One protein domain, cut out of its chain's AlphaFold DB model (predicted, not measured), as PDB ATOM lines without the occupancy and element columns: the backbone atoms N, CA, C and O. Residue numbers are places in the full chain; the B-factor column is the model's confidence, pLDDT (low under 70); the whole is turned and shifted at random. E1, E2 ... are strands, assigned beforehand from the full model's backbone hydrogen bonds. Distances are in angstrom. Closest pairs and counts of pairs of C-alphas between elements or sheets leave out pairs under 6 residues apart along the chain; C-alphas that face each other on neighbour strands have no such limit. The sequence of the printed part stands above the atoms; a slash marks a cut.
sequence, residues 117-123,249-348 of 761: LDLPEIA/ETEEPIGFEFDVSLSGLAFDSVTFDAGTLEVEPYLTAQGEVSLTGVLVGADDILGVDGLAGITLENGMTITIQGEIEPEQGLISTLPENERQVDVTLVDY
ATOM      1  N   LEU A 117       2.168  22.182  25.439       86.94
ATOM      2  CA  LEU A 117       1.904  21.081  26.356       86.94
ATOM      3  C   LEU A 117       2.927  21.125  27.487       86.94
ATOM      4  O   LEU A 117       4.127  20.945  27.272       86.94
ATOM      5  N   ASP A 118       2.443  21.370  28.700       83.19
ATOM      6  CA  ASP A 118       3.281  21.364  29.889       83.19
ATOM      7  C   ASP A 118       3.598  19.915  30.271       83.19
ATOM      8  O   ASP A 118       2.744  19.165  30.758       83.19
ATOM      9  N   LEU A 119       4.846  19.527  30.015       84.00
ATOM     10  CA  LEU A 119       5.374  18.205  30.316       84.00
ATOM     11  C   LEU A 119       5.488  17.971  31.830       84.00
ATOM     12  O   LEU A 119       6.154  18.755  32.516       84.00
ATOM     13  N   PRO A 120       4.907  16.885  32.369       79.44
ATOM     14  CA  PRO A 120       5.166  16.468  33.739       79.44
ATOM     15  C   PRO A 120       6.535  15.775  33.857       79.44
ATOM     16  O   PRO A 120       7.238  15.529  32.876       79.44
ATOM     17  N   GLU A 121       6.881  15.383  35.083       77.56
ATOM     18  CA  GLU A 121       7.961  14.427  35.328       77.56
ATOM     19  C   GLU A 121       7.582  13.072  34.696       77.56
ATOM     20  O   GLU A 121       6.658  12.398  35.155       77.56
ATOM     21  N   ILE A 122       8.263  12.695  33.607       78.38
ATOM     22  CA  ILE A 122       8.005  11.431  32.900       78.38
ATOM     23  C   ILE A 122       8.811  10.312  33.548       78.38
ATOM     24  O   ILE A 122      10.048  10.356  33.577       78.38
ATOM     25  N   ALA A 123       8.097   9.280  33.981       79.94
ATOM     26  CA  ALA A 123       8.666   8.043  34.472       79.94
ATOM     27  C   ALA A 123       8.431   6.926  33.445       79.94
ATOM     28  O   ALA A 123       7.326   6.767  32.933       79.94
ATOM     29  N   GLU A 249      20.570  -1.573  27.170       90.75
ATOM     30  CA  GLU A 249      20.650  -2.685  26.226       90.75
ATOM     31  C   GLU A 249      19.317  -3.448  26.172       90.75
ATOM     32  O   GLU A 249      18.982  -4.205  27.083       90.75
ATOM     33  N   THR A 250      18.559  -3.275  25.085       88.94
ATOM     34  CA  THR A 250      17.304  -4.003  24.831       88.94
ATOM     35  C   THR A 250      17.045  -4.185  23.331       88.94
ATOM     36  O   THR A 250      17.453  -3.366  22.507       88.94
ATOM     37  N   GLU A 251      16.374  -5.282  22.967       87.62
ATOM     38  CA  GLU A 251      15.857  -5.526  21.610       87.62
ATOM     39  C   GLU A 251      14.349  -5.236  21.493       87.62
ATOM     40  O   GLU A 251      13.833  -5.168  20.378       87.62
ATOM     41  N   GLU A 252      13.648  -5.074  22.619       89.62
ATOM     42  CA  GLU A 252      12.201  -4.844  22.665       89.62
ATOM     43  C   GLU A 252      11.895  -3.347  22.871       89.62
ATOM     44  O   GLU A 252      12.625  -2.680  23.617       89.62
ATOM     45  N   PRO A 253      10.857  -2.799  22.206       89.50
ATOM     46  CA  PRO A 253      10.407  -1.429  22.436       89.50
ATOM     47  C   PRO A 253       9.891  -1.229  23.860       89.50
ATOM     48  O   PRO A 253       9.304  -2.138  24.446       89.50
ATOM     49  N   ILE A 254      10.058  -0.018  24.390       88.62
ATOM     50  CA  ILE A 254       9.563   0.347  25.723       88.62
ATOM     51  C   ILE A 254       8.369   1.281  25.574       88.62
ATOM     52  O   ILE A 254       8.496   2.366  25.004       88.62
ATOM     53  N   GLY A 255       7.218   0.854  26.089       87.25
ATOM     54  CA  GLY A 255       6.004   1.661  26.107       87.25
ATOM     55  C   GLY A 255       6.099   2.823  27.095       87.25
ATOM     56  O   GLY A 255       6.709   2.705  28.157       87.25
ATOM     57  N   PHE A 256       5.465   3.942  26.760       88.06
ATOM     58  CA  PHE A 256       5.276   5.062  27.674       88.06
ATOM     59  C   PHE A 256       3.856   5.615  27.576       88.06
ATOM     60  O   PHE A 256       3.223   5.584  26.519       88.06
ATOM     61  N   GLU A 257       3.383   6.162  28.691       89.75
ATOM     62  CA  GLU A 257       2.124   6.888  28.798       89.75
ATOM     63  C   GLU A 257       2.307   8.019  29.810       89.75
ATOM     64  O   GLU A 257       2.791   7.787  30.921       89.75
ATOM     65  N   PHE A 258       1.942   9.243  29.436       88.81
ATOM     66  CA  PHE A 258       1.924  10.364  30.371       88.81
ATOM     67  C   PHE A 258       0.868  11.406  30.003       88.81
ATOM     68  O   PHE A 258       0.522  11.594  28.838       88.81
ATOM     69  N   ASP A 259       0.390  12.105  31.029       91.06
ATOM     70  CA  ASP A 259      -0.606  13.167  30.923       91.06
ATOM     71  C   ASP A 259       0.073  14.536  30.872       91.06
ATOM     72  O   ASP A 259       0.809  14.907  31.785       91.06
ATOM     73  N   VAL A 260      -0.213  15.322  29.841       91.06
ATOM     74  CA  VAL A 260       0.229  16.715  29.725       91.06
ATOM     75  C   VAL A 260      -0.949  17.665  29.871       91.06
ATOM     76  O   VAL A 260      -2.089  17.323  29.556       91.06
ATOM     77  N   SER A 261      -0.682  18.870  30.371       90.44
ATOM     78  CA  SER A 261      -1.695  19.921  30.434       90.44
ATOM     79  C   SER A 261      -1.563  20.825  29.217       90.44
ATOM     80  O   SER A 261      -0.473  21.313  28.927       90.44
ATOM     81  N   LEU A 262      -2.671  21.036  28.514       90.38
ATOM     82  CA  LEU A 262      -2.748  21.962  27.398       90.38
ATOM     83  C   LEU A 262      -2.813  23.402  27.910       90.38
ATOM     84  O   LEU A 262      -3.588  23.721  28.812       90.38
ATOM     85  N   SER A 263      -2.030  24.284  27.305       87.81
ATOM     86  CA  SER A 263      -2.044  25.722  27.552       87.81
ATOM     87  C   SER A 263      -1.777  26.496  26.255       87.81
ATOM     88  O   SER A 263      -1.408  25.913  25.238       87.81
ATOM     89  N   GLY A 264      -1.994  27.814  26.272       84.94
ATOM     90  CA  GLY A 264      -1.623  28.702  25.164       84.94
ATOM     91  C   GLY A 264      -2.697  28.935  24.092       84.94
ATOM     92  O   GLY A 264      -2.439  29.702  23.166       84.94
ATOM     93  N   LEU A 265      -3.903  28.368  24.238       88.50
ATOM     94  CA  LEU A 265      -5.040  28.740  23.382       88.50
ATOM     95  C   LEU A 265      -5.421  30.205  23.612       88.50
ATOM     96  O   LEU A 265      -5.468  30.659  24.760       88.50
ATOM     97  N   ALA A 266      -5.722  30.915  22.527       86.81
ATOM     98  CA  ALA A 266      -6.172  32.305  22.553       86.81
ATOM     99  C   ALA A 266      -7.583  32.454  23.149       86.81
ATOM    100  O   ALA A 266      -7.894  33.475  23.761       86.81
ATOM    101  N   PHE A 267      -8.402  31.410  23.018       89.50
ATOM    102  CA  PHE A 267      -9.772  31.334  23.522       89.50
ATOM    103  C   PHE A 267      -9.862  30.400  24.736       89.50
ATOM    104  O   PHE A 267      -8.980  29.568  24.970       89.50
ATOM    105  N   ASP A 268     -10.939  30.510  25.520       89.94
ATOM    106  CA  ASP A 268     -11.169  29.606  26.655       89.94
ATOM    107  C   ASP A 268     -11.423  28.174  26.171       89.94
ATOM    108  O   ASP A 268     -10.923  27.214  26.768       89.94
ATOM    109  N   SER A 269     -12.166  28.041  25.068       92.31
ATOM    110  CA  SER A 269     -12.342  26.782  24.356       92.31
ATOM    111  C   SER A 269     -12.446  26.981  22.848       92.31
ATOM    112  O   SER A 269     -12.936  28.008  22.368       92.31
ATOM    113  N   VAL A 270     -11.994  25.972  22.105       93.50
ATOM    114  CA  VAL A 270     -12.050  25.923  20.641       93.50
ATOM    115  C   VAL A 270     -12.545  24.549  20.232       93.50
ATOM    116  O   VAL A 270     -11.968  23.538  20.623       93.50
ATOM    117  N   THR A 271     -13.622  24.507  19.460       93.62
ATOM    118  CA  THR A 271     -14.162  23.287  18.858       93.62
ATOM    119  C   THR A 271     -13.832  23.283  17.381       93.62
ATOM    120  O   THR A 271     -14.045  24.290  16.713       93.62
ATOM    121  N   PHE A 272     -13.348  22.158  16.872       92.19
ATOM    122  CA  PHE A 272     -12.916  22.010  15.487       92.19
ATOM    123  C   PHE A 272     -13.928  21.187  14.688       92.19
ATOM    124  O   PHE A 272     -14.493  20.221  15.201       92.19
ATOM    125  N   ASP A 273     -14.154  21.546  13.426       90.81
ATOM    126  CA  ASP A 273     -14.900  20.704  12.477       90.81
ATOM    127  C   ASP A 273     -13.942  19.794  11.685       90.81
ATOM    128  O   ASP A 273     -14.307  18.684  11.298       90.81
ATOM    129  N   ALA A 274     -12.680  20.216  11.534       90.44
ATOM    130  CA  ALA A 274     -11.583  19.437  10.962       90.44
ATOM    131  C   ALA A 274     -10.217  19.923  11.486       90.44
ATOM    132  O   ALA A 274     -10.112  20.989  12.092       90.44
ATOM    133  N   GLY A 275      -9.160  19.149  11.232       89.94
ATOM    134  CA  GLY A 275      -7.775  19.521  11.542       89.94
ATOM    135  C   GLY A 275      -6.958  18.378  12.119       89.94
ATOM    136  O   GLY A 275      -7.497  17.329  12.469       89.94
ATOM    137  N   THR A 276      -5.647  18.585  12.230       89.62
ATOM    138  CA  THR A 276      -4.720  17.641  12.868       89.62
ATOM    139  C   THR A 276      -3.900  18.353  13.937       89.62
ATOM    140  O   THR A 276      -3.420  19.466  13.721       89.62
ATOM    141  N   LEU A 277      -3.723  17.693  15.083       90.00
ATOM    142  CA  LEU A 277      -2.757  18.093  16.101       90.00
ATOM    143  C   LEU A 277      -1.489  17.255  15.918       90.00
ATOM    144  O   LEU A 277      -1.448  16.088  16.308       90.00
ATOM    145  N   GLU A 278      -0.465  17.828  15.298       89.81
ATOM    146  CA  GLU A 278       0.830  17.165  15.171       89.81
ATOM    147  C   GLU A 278       1.575  17.269  16.502       89.81
ATOM    148  O   GLU A 278       1.816  18.371  16.991       89.81
ATOM    149  N   VAL A 279       1.918  16.123  17.093       90.44
ATOM    150  CA  VAL A 279       2.618  16.024  18.379       90.44
ATOM    151  C   VAL A 279       3.973  15.363  18.150       90.44
ATOM    152  O   VAL A 279       4.045  14.218  17.706       90.44
ATOM    153  N   GLU A 280       5.051  16.068  18.483       90.50
ATOM    154  CA  GLU A 280       6.425  15.582  18.356       90.50
ATOM    155  C   GLU A 280       7.097  15.495  19.737       90.50
ATOM    156  O   GLU A 280       7.563  16.502  20.281       90.50
ATOM    157  N   PRO A 281       7.156  14.296  20.344       90.06
ATOM    158  CA  PRO A 281       7.822  14.091  21.624       90.06
ATOM    159  C   PRO A 281       9.343  13.910  21.463       90.06
ATOM    160  O   PRO A 281       9.827  12.943  20.878       90.06
ATOM    161  N   TYR A 282      10.121  14.794  22.082       90.56
ATOM    162  CA  TYR A 282      11.580  14.712  22.169       90.56
ATOM    163  C   TYR A 282      11.981  14.153  23.539       90.56
ATOM    164  O   TYR A 282      12.247  14.893  24.489       90.56
ATOM    165  N   LEU A 283      11.987  12.821  23.649       89.94
ATOM    166  CA  LEU A 283      12.201  12.112  24.922       89.94
ATOM    167  C   LEU A 283      13.557  11.407  25.022       89.94
ATOM    168  O   LEU A 283      13.994  11.086  26.129       89.94
ATOM    169  N   THR A 284      14.229  11.156  23.896       91.88
ATOM    170  CA  THR A 284      15.414  10.292  23.815       91.88
ATOM    171  C   THR A 284      16.605  10.974  23.148       91.88
ATOM    172  O   THR A 284      16.471  11.775  22.229       91.88
ATOM    173  N   ALA A 285      17.802  10.649  23.639       91.31
ATOM    174  CA  ALA A 285      19.073  10.954  22.988       91.31
ATOM    175  C   ALA A 285      19.499   9.831  22.023       91.31
ATOM    176  O   ALA A 285      20.271  10.072  21.097       91.31
ATOM    177  N   GLN A 286      19.018   8.605  22.265       92.38
ATOM    178  CA  GLN A 286      19.237   7.419  21.441       92.38
ATOM    179  C   GLN A 286      18.004   6.509  21.527       92.38
ATOM    180  O   GLN A 286      17.525   6.242  22.631       92.38
ATOM    181  N   GLY A 287      17.523   6.026  20.383       89.62
ATOM    182  CA  GLY A 287      16.235   5.332  20.253       89.62
ATOM    183  C   GLY A 287      15.188   6.206  19.559       89.62
ATOM    184  O   GLY A 287      15.182   7.425  19.739       89.62
ATOM    185  N   GLU A 288      14.334   5.588  18.747       91.69
ATOM    186  CA  GLU A 288      13.312   6.267  17.940       91.69
ATOM    187  C   GLU A 288      11.975   6.270  18.685       91.69
ATOM    188  O   GLU A 288      11.518   5.230  19.152       91.69
ATOM    189  N   VAL A 289      11.358   7.444  18.830       92.19
ATOM    190  CA  VAL A 289      10.056   7.583  19.492       92.19
ATOM    191  C   VAL A 289       8.952   7.447  18.451       92.19
ATOM    192  O   VAL A 289       8.954   8.154  17.446       92.19
ATOM    193  N   SER A 290       7.988   6.568  18.713       91.62
ATOM    194  CA  SER A 290       6.792   6.394  17.892       91.62
ATOM    195  C   SER A 290       5.540   6.596  18.741       91.62
ATOM    196  O   SER A 290       5.418   6.028  19.824       91.62
ATOM    197  N   LEU A 291       4.613   7.435  18.278       92.94
ATOM    198  CA  LEU A 291       3.336   7.638  18.958       92.94
ATOM    199  C   LEU A 291       2.337   6.554  18.553       92.94
ATOM    200  O   LEU A 291       2.207   6.222  17.373       92.94
ATOM    201  N   THR A 292       1.613   6.029  19.536       90.94
ATOM    202  CA  THR A 292       0.554   5.030  19.347       90.94
ATOM    203  C   THR A 292      -0.834   5.582  19.661       90.94
ATOM    204  O   THR A 292      -1.808   5.016  19.170       90.94
ATOM    205  N   GLY A 293      -0.923   6.687  20.412       90.94
ATOM    206  CA  GLY A 293      -2.172   7.389  20.705       90.94
ATOM    207  C   GLY A 293      -1.931   8.795  21.257       90.94
ATOM    208  O   GLY A 293      -0.991   9.019  22.023       90.94
ATOM    209  N   VAL A 294      -2.797   9.737  20.893       92.50
ATOM    210  CA  VAL A 294      -2.916  11.037  21.572       92.50
ATOM    211  C   VAL A 294      -4.377  11.179  21.950       92.50
ATOM    212  O   VAL A 294      -5.234  11.296  21.082       92.50
ATOM    213  N   LEU A 295      -4.673  11.109  23.245       91.56
ATOM    214  CA  LEU A 295      -6.043  11.051  23.738       91.56
ATOM    215  C   LEU A 295      -6.467  12.401  24.300       91.56
ATOM    216  O   LEU A 295      -5.845  12.929  25.224       91.56
ATOM    217  N   VAL A 296      -7.581  12.915  23.788       88.75
ATOM    218  CA  VAL A 296      -8.304  14.049  24.361       88.75
ATOM    219  C   VAL A 296      -9.571  13.496  25.004       88.75
ATOM    220  O   VAL A 296     -10.538  13.131  24.338       88.75
ATOM    221  N   GLY A 297      -9.554  13.350  26.329       84.56
ATOM    222  CA  GLY A 297     -10.624  12.656  27.043       84.56
ATOM    223  C   GLY A 297     -10.670  11.161  26.701       84.56
ATOM    224  O   GLY A 297      -9.868  10.389  27.216       84.56
ATOM    225  N   ALA A 298     -11.649  10.737  25.898       82.94
ATOM    226  CA  ALA A 298     -11.799   9.340  25.465       82.94
ATOM    227  C   ALA A 298     -11.499   9.129  23.972       82.94
ATOM    228  O   ALA A 298     -11.528   7.985  23.511       82.94
ATOM    229  N   ASP A 299     -11.243  10.212  23.240       86.31
ATOM    230  CA  ASP A 299     -11.098  10.216  21.791       86.31
ATOM    231  C   ASP A 299      -9.612  10.258  21.413       86.31
ATOM    232  O   ASP A 299      -8.851  11.060  21.953       86.31
ATOM    233  N   ASP A 300      -9.199   9.366  20.509       88.25
ATOM    234  CA  ASP A 300      -7.835   9.308  19.971       88.25
ATOM    235  C   ASP A 300      -7.737  10.140  18.691       88.25
ATOM    236  O   ASP A 300      -8.360   9.810  17.677       88.25
ATOM    237  N   ILE A 301      -6.944  11.208  18.745       88.44
ATOM    238  CA  ILE A 301      -6.857  12.224  17.691       88.44
ATOM    239  C   ILE A 301      -5.718  11.974  16.692       88.44
ATOM    240  O   ILE A 301      -5.569  12.736  15.740       88.44
ATOM    241  N   LEU A 302      -4.936  10.896  16.848       84.06
ATOM    242  CA  LEU A 302      -3.997  10.439  15.806       84.06
ATOM    243  C   LEU A 302      -4.700   9.701  14.650       84.06
ATOM    244  O   LEU A 302      -4.070   9.346  13.649       84.06
ATOM    245  N   GLY A 303      -5.995   9.409  14.803       76.56
ATOM    246  CA  GLY A 303      -6.809   8.706  13.820       76.56
ATOM    247  C   GLY A 303      -7.178   9.545  12.591       76.56
ATOM    248  O   GLY A 303      -6.839  10.714  12.461       76.56
ATOM    249  N   VAL A 304      -7.936   8.934  11.672       75.00
ATOM    250  CA  VAL A 304      -8.384   9.580  10.419       75.00
ATOM    251  C   VAL A 304      -9.294  10.791  10.628       75.00
ATOM    252  O   VAL A 304      -9.408  11.607   9.720       75.00
ATOM    253  N   ASP A 305      -9.939  10.879  11.789       81.12
ATOM    254  CA  ASP A 305     -10.874  11.953  12.119       81.12
ATOM    255  C   ASP A 305     -10.155  13.168  12.742       81.12
ATOM    256  O   ASP A 305     -10.736  14.249  12.799       81.12
ATOM    257  N   GLY A 306      -8.883  13.028  13.148       89.31
ATOM    258  CA  GLY A 306      -8.070  14.120  13.685       89.31
ATOM    259  C   GLY A 306      -8.771  14.879  14.817       89.31
ATOM    260  O   GLY A 306      -9.153  14.294  15.828       89.31
ATOM    261  N   LEU A 307      -8.950  16.187  14.624       91.69
ATOM    262  CA  LEU A 307      -9.650  17.091  15.541       91.69
ATOM    263  C   LEU A 307     -11.154  17.248  15.252       91.69
ATOM    264  O   LEU A 307     -11.817  18.016  15.943       91.69
ATOM    265  N   ALA A 308     -11.728  16.558  14.264       91.81
ATOM    266  CA  ALA A 308     -13.130  16.751  13.897       91.81
ATOM    267  C   ALA A 308     -14.087  16.451  15.070       91.81
ATOM    268  O   ALA A 308     -14.163  15.330  15.573       91.81
ATOM    269  N   GLY A 309     -14.847  17.461  15.501       90.06
ATOM    270  CA  GLY A 309     -15.760  17.393  16.644       90.06
ATOM    271  C   GLY A 309     -15.083  17.460  18.019       90.06
ATOM    272  O   GLY A 309     -15.775  17.324  19.029       90.06
ATOM    273  N   ILE A 310     -13.766  17.669  18.074       93.31
ATOM    274  CA  ILE A 310     -12.999  17.800  19.314       93.31
ATOM    275  C   ILE A 310     -13.049  19.247  19.797       93.31
ATOM    276  O   ILE A 310     -12.866  20.186  19.022       93.31
ATOM    277  N   THR A 311     -13.254  19.418  21.103       93.56
ATOM    278  CA  THR A 311     -13.112  20.699  21.800       93.56
ATOM    279  C   THR A 311     -11.840  20.667  22.634       93.56
ATOM    280  O   THR A 311     -11.678  19.777  23.467       93.56
ATOM    281  N   LEU A 312     -10.951  21.639  22.432       92.94
ATOM    282  CA  LEU A 312      -9.779  21.875  23.271       92.94
ATOM    283  C   LEU A 312     -10.053  23.040  24.226       92.94
ATOM    284  O   LEU A 312     -10.648  24.042  23.832       92.94
ATOM    285  N   GLU A 313      -9.606  22.914  25.475       92.25
ATOM    286  CA  GLU A 313      -9.763  23.934  26.521       92.25
ATOM    287  C   GLU A 313      -8.432  24.172  27.237       92.25
ATOM    288  O   GLU A 313      -7.685  23.228  27.515       92.25
ATOM    289  N   ASN A 314      -8.142  25.421  27.600       87.88
ATOM    290  CA  ASN A 314      -6.963  25.726  28.412       87.88
ATOM    291  C   ASN A 314      -7.024  24.985  29.767       87.88
ATOM    292  O   ASN A 314      -7.996  25.086  30.516       87.88
ATOM    293  N   GLY A 315      -5.960  24.258  30.109       86.81
ATOM    294  CA  GLY A 315      -5.869  23.405  31.297       86.81
ATOM    295  C   GLY A 315      -6.394  21.978  31.099       86.81
ATOM    296  O   GLY A 315      -6.327  21.182  32.039       86.81
ATOM    297  N   MET A 316      -6.892  21.631  29.907       90.94
ATOM    298  CA  MET A 316      -7.307  20.270  29.569       90.94
ATOM    299  C   MET A 316      -6.127  19.294  29.653       90.94
ATOM    300  O   MET A 316      -4.987  19.646  29.354       90.94
ATOM    301  N   THR A 317      -6.402  18.061  30.074       91.12
ATOM    302  CA  THR A 317      -5.407  16.984  30.089       91.12
ATOM    303  C   THR A 317      -5.431  16.228  28.766       91.12
ATOM    304  O   THR A 317      -6.497  15.782  28.339       91.12
ATOM    305  N   ILE A 318      -4.259  16.069  28.154       91.88
ATOM    306  CA  ILE A 318      -4.032  15.243  26.966       91.88
ATOM    307  C   ILE A 318      -3.122  14.087  27.372       91.88
ATOM    308  O   ILE A 318      -2.071  14.314  27.967       91.88
ATOM    309  N   THR A 319      -3.509  12.855  27.055       92.00
ATOM    310  CA  THR A 319      -2.682  11.674  27.333       92.00
ATOM    311  C   THR A 319      -1.889  11.315  26.084       92.00
ATOM    312  O   THR A 319      -2.472  11.098  25.022       92.00
ATOM    313  N   ILE A 320      -0.563  11.243  26.197       91.94
ATOM    314  CA  ILE A 320       0.333  10.852  25.105       91.94
ATOM    315  C   ILE A 320       0.811   9.424  25.355       91.94
ATOM    316  O   ILE A 320       1.379   9.130  26.408       91.94
ATOM    317  N   GLN A 321       0.599   8.555  24.370       91.94
ATOM    318  CA  GLN A 321       0.995   7.151  24.386       91.94
ATOM    319  C   GLN A 321       1.929   6.850  23.217       91.94
ATOM    320  O   GLN A 321       1.727   7.317  22.092       91.94
ATOM    321  N   GLY A 322       2.947   6.036  23.473       91.88
ATOM    322  CA  GLY A 322       3.888   5.637  22.440       91.88
ATOM    323  C   GLY A 322       4.849   4.547  22.878       91.88
ATOM    324  O   GLY A 322       4.746   3.994  23.973       91.88
ATOM    325  N   GLU A 323       5.790   4.245  21.995       92.12
ATOM    326  CA  GLU A 323       6.856   3.276  22.213       92.12
ATOM    327  C   GLU A 323       8.200   3.880  21.793       92.12
ATOM    328  O   GLU A 323       8.292   4.625  20.812       92.12
ATOM    329  N   ILE A 324       9.253   3.554  22.543       91.81
ATOM    330  CA  ILE A 324      10.639   3.886  22.208       91.81
ATOM    331  C   ILE A 324      11.290   2.639  21.616       91.81
ATOM    332  O   ILE A 324      11.542   1.669  22.334       91.81
ATOM    333  N   GLU A 325      11.589   2.667  20.320       92.38
ATOM    334  CA  GLU A 325      12.318   1.596  19.649       92.38
ATOM    335  C   GLU A 325      13.837   1.736  19.876       92.38
ATOM    336  O   GLU A 325      14.398   2.828  19.720       92.38
ATOM    337  N   PRO A 326      14.548   0.644  20.218       92.31
ATOM    338  CA  PRO A 326      15.986   0.694  20.463       92.31
ATOM    339  C   PRO A 326      16.792   0.962  19.186       92.31
ATOM    340  O   PRO A 326      16.720   0.222  18.201       92.31
ATOM    341  N   GLU A 327      17.680   1.959  19.225       93.12
ATOM    342  CA  GLU A 327      18.605   2.238  18.126       93.12
ATOM    343  C   GLU A 327      19.913   1.470  18.340       93.12
ATOM    344  O   GLU A 327      20.665   1.722  19.281       93.12
ATOM    345  N   GLN A 328      20.216   0.530  17.437       90.44
ATOM    346  CA  GLN A 328      21.376  -0.372  17.556       90.44
ATOM    347  C   GLN A 328      21.351  -1.228  18.840       90.44
ATOM    348  O   GLN A 328      22.406  -1.630  19.329       90.44
ATOM    349  N   GLY A 329      20.152  -1.537  19.349       90.62
ATOM    350  CA  GLY A 329      19.958  -2.313  20.577       90.62
ATOM    351  C   GLY A 329      20.119  -1.497  21.863       90.62
ATOM    352  O   GLY A 329      20.317  -2.087  22.919       90.62
ATOM    353  N   LEU A 330      20.098  -0.162  21.770       91.88
ATOM    354  CA  LEU A 330      20.291   0.745  22.897       91.88
ATOM    355  C   LEU A 330      19.187   1.805  22.973       91.88
ATOM    356  O   LEU A 330      18.776   2.356  21.949       91.88
ATOM    357  N   ILE A 331      18.784   2.143  24.197       93.25
ATOM    358  CA  ILE A 331      17.903   3.274  24.507       93.25
ATOM    359  C   ILE A 331      18.599   4.199  25.507       93.25
ATOM    360  O   ILE A 331      19.080   3.764  26.552       93.25
ATOM    361  N   SER A 332      18.625   5.494  25.199       92.69
ATOM    362  CA  SER A 332      19.022   6.544  26.139       92.69
ATOM    363  C   SER A 332      17.973   7.644  26.132       92.69
ATOM    364  O   SER A 332      17.754   8.295  25.111       92.69
ATOM    365  N   THR A 333      17.331   7.874  27.273       91.81
ATOM    366  CA  THR A 333      16.400   8.996  27.448       91.81
ATOM    367  C   THR A 333      17.166  10.314  27.566       91.81
ATOM    368  O   THR A 333      18.313  10.324  28.007       91.81
ATOM    369  N   LEU A 334      16.539  11.439  27.239       90.62
ATOM    370  CA  LEU A 334      17.062  12.757  27.594       90.62
ATOM    371  C   LEU A 334      16.910  13.007  29.103       90.62
ATOM    372  O   LEU A 334      15.987  12.452  29.717       90.62
ATOM    373  N   PRO A 335      17.778  13.833  29.713       85.19
ATOM    374  CA  PRO A 335      17.543  14.380  31.045       85.19
ATOM    375  C   PRO A 335      16.204  15.118  31.106       85.19
ATOM    376  O   PRO A 335      15.788  15.727  30.122       85.19
ATOM    377  N   GLU A 336      15.549  15.110  32.268       81.38
ATOM    378  CA  GLU A 336      14.223  15.719  32.466       81.38
ATOM    379  C   GLU A 336      14.146  17.162  31.937       81.38
ATOM    380  O   GLU A 336      13.228  17.518  31.209       81.38
ATOM    381  N   ASN A 337      15.164  17.974  32.224       83.88
ATOM    382  CA  ASN A 337      15.219  19.384  31.839       83.88
ATOM    383  C   ASN A 337      15.512  19.638  30.346       83.88
ATOM    384  O   ASN A 337      15.656  20.798  29.958       83.88
ATOM    385  N   GLU A 338      15.704  18.587  29.551       88.25
ATOM    386  CA  GLU A 338      15.958  18.648  28.106       88.25
ATOM    387  C   GLU A 338      14.823  18.016  27.289       88.25
ATOM    388  O   GLU A 338      14.842  18.100  26.062       88.25
ATOM    389  N   ARG A 339      13.835  17.398  27.948       88.62
ATOM    390  CA  ARG A 339      12.654  16.844  27.281       88.62
ATOM    391  C   ARG A 339      11.710  17.960  26.867       88.62
ATOM    392  O   ARG A 339      11.477  18.899  27.628       88.62
ATOM    393  N   GLN A 340      11.137  17.818  25.680       88.94
ATOM    394  CA  GLN A 340      10.115  18.720  25.161       88.94
ATOM    395  C   GLN A 340       9.089  17.943  24.336       88.94
ATOM    396  O   GLN A 340       9.386  16.866  23.818       88.94
ATOM    397  N   VAL A 341       7.876  18.473  24.248       90.00
ATOM    398  CA  VAL A 341       6.851  18.011  23.315       90.00
ATOM    399  C   VAL A 341       6.452  19.232  22.516       90.00
ATOM    400  O   VAL A 341       5.920  20.188  23.080       90.00
ATOM    401  N   ASP A 342       6.747  19.196  21.227       88.88
ATOM    402  CA  ASP A 342       6.353  20.254  20.311       88.88
ATOM    403  C   ASP A 342       4.996  19.897  19.706       88.88
ATOM    404  O   ASP A 342       4.721  18.730  19.411       88.88
ATOM    405  N   VAL A 343       4.131  20.901  19.558       90.12
ATOM    406  CA  VAL A 343       2.772  20.714  19.045       90.12
ATOM    407  C   VAL A 343       2.439  21.763  18.006       90.12
ATOM    408  O   VAL A 343       2.704  22.945  18.208       90.12
ATOM    409  N   THR A 344       1.832  21.325  16.904       89.44
ATOM    410  CA  THR A 344       1.387  22.206  15.821       89.44
ATOM    411  C   THR A 344      -0.032  21.849  15.388       89.44
ATOM    412  O   THR A 344      -0.355  20.680  15.189       89.44
ATOM    413  N   LEU A 345      -0.884  22.864  15.229       89.44
ATOM    414  CA  LEU A 345      -2.181  22.730  14.565       89.44
ATOM    415  C   LEU A 345      -1.989  22.853  13.051       89.44
ATOM    416  O   LEU A 345      -1.397  23.826  12.584       89.44
ATOM    417  N   VAL A 346      -2.505  21.889  12.290       88.06
ATOM    418  CA  VAL A 346      -2.363  21.837  10.827       88.06
ATOM    419  C   VAL A 346      -3.727  21.635  10.170       88.06
ATOM    420  O   VAL A 346      -4.517  20.809  10.634       88.06
ATOM    421  N   ASP A 347      -3.981  22.390   9.093       87.38
ATOM    422  CA  ASP A 347      -5.182  22.319   8.244       87.38
ATOM    423  C   ASP A 347      -6.501  22.279   9.040       87.38
ATOM    424  O   ASP A 347      -7.406  21.496   8.744       87.38
ATOM    425  N   TYR A 348      -6.582  23.077  10.107       87.81
ATOM    426  CA  TYR A 348      -7.733  23.085  11.001       87.81
ATOM    427  C   TYR A 348      -8.857  23.985  10.486       87.81
ATOM    428  O   TYR A 348      -8.610  25.003   9.845       87.81
TER     429      TYR A 348
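AT A GLANCE: This is residues 117 to 123 and 249 to 348 of the 761 residues of an uncharacterized protein of Firmicutes bacterium (UniProt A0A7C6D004). Two small three-stranded sheets, E1 E6 E4 and E5 E2 E8, lie partly face to face with their strands crossed, as an elongated sandwich. The short pair E3 and E7 sits at one end of its length; towards the other end E2 bends sharply and pairs with E5. The printed part has 107 residues with no named helix and eight named strands, E1 to E8 in chain order; the sheets run E1 - E6 - E4, E5 - E2 - E8 and E3 - E7, each antiparallel, and the class is all strand. The whole is compact, with a radius of gyration of the C-alphas of 14.7 A, and spans 44 by 29 by 22 A.

HOW THE PARTS SIT: Residues 117 to 118 pair, antiparallel, with residues 261 to 262 of E1, residues 254 to 263. E1 is an edge strand, antiparallel to the inner strand E6, residues 317 to 325, with 150 degrees between their directions; N 256 and O 322 are 2.9 A apart, within hydrogen-bond range. E2, residues 269 to 282, bends by 113 degrees at residue 273. Its pairing is staggered: residues 269 to 271 pair with E5, residues 311 to 313, with N 270 and O 312 at 2.9 A, and residues 276 to 282 with E8, residues 340 to 348, with N 278 and O 344 at 2.9 A. E2 runs on into E3, residues 284 to 286, at 38 degrees. E3 is antiparallel to E7, residues 330 to 333, with N 285 and O 332 at 2.8 A. E4, residues 288 to 296, bends by 51 degrees at residue 292 and is antiparallel to E6, with N 290 and O 323 at 2.9 A. The sheets E1 E6 E4 and E5 E2 E8 form a sandwich, two sheets face to face; the parts that face each other are 9.2 A centre to centre, and the strands of the one sheet stand at 47 degrees to those of the other. The closest C-alphas of E2 and E4 are those of Pro 281 and Val 289, 7.2 A apart, while E1 and E8 are apart.

IN THESE COORDINATES: E1 begins at C-alpha 254, (9.563, 0.347, 25.723), and is 28.0 A long from first to last C-alpha. E2 is 26.9 A long, E4 23.9 A, E6 25.7 A and E8 23.2 A; E3, E5 and E7 are short. E8 ends at C-alpha 348, (-7.733, 23.085, 11.001).

THE WHOLE: The C-alphas farthest apart are those of Glu 249 and Phe 267, at 45.7 A. Residues 124 to 248 are not printed, and C-alphas 123 and 249 are 18.1 A apart across this cut. The link E4 to E5, residues 297 to 310, is long. No printed residue has a pLDDT under 70; the mean of the printed part is 89.1.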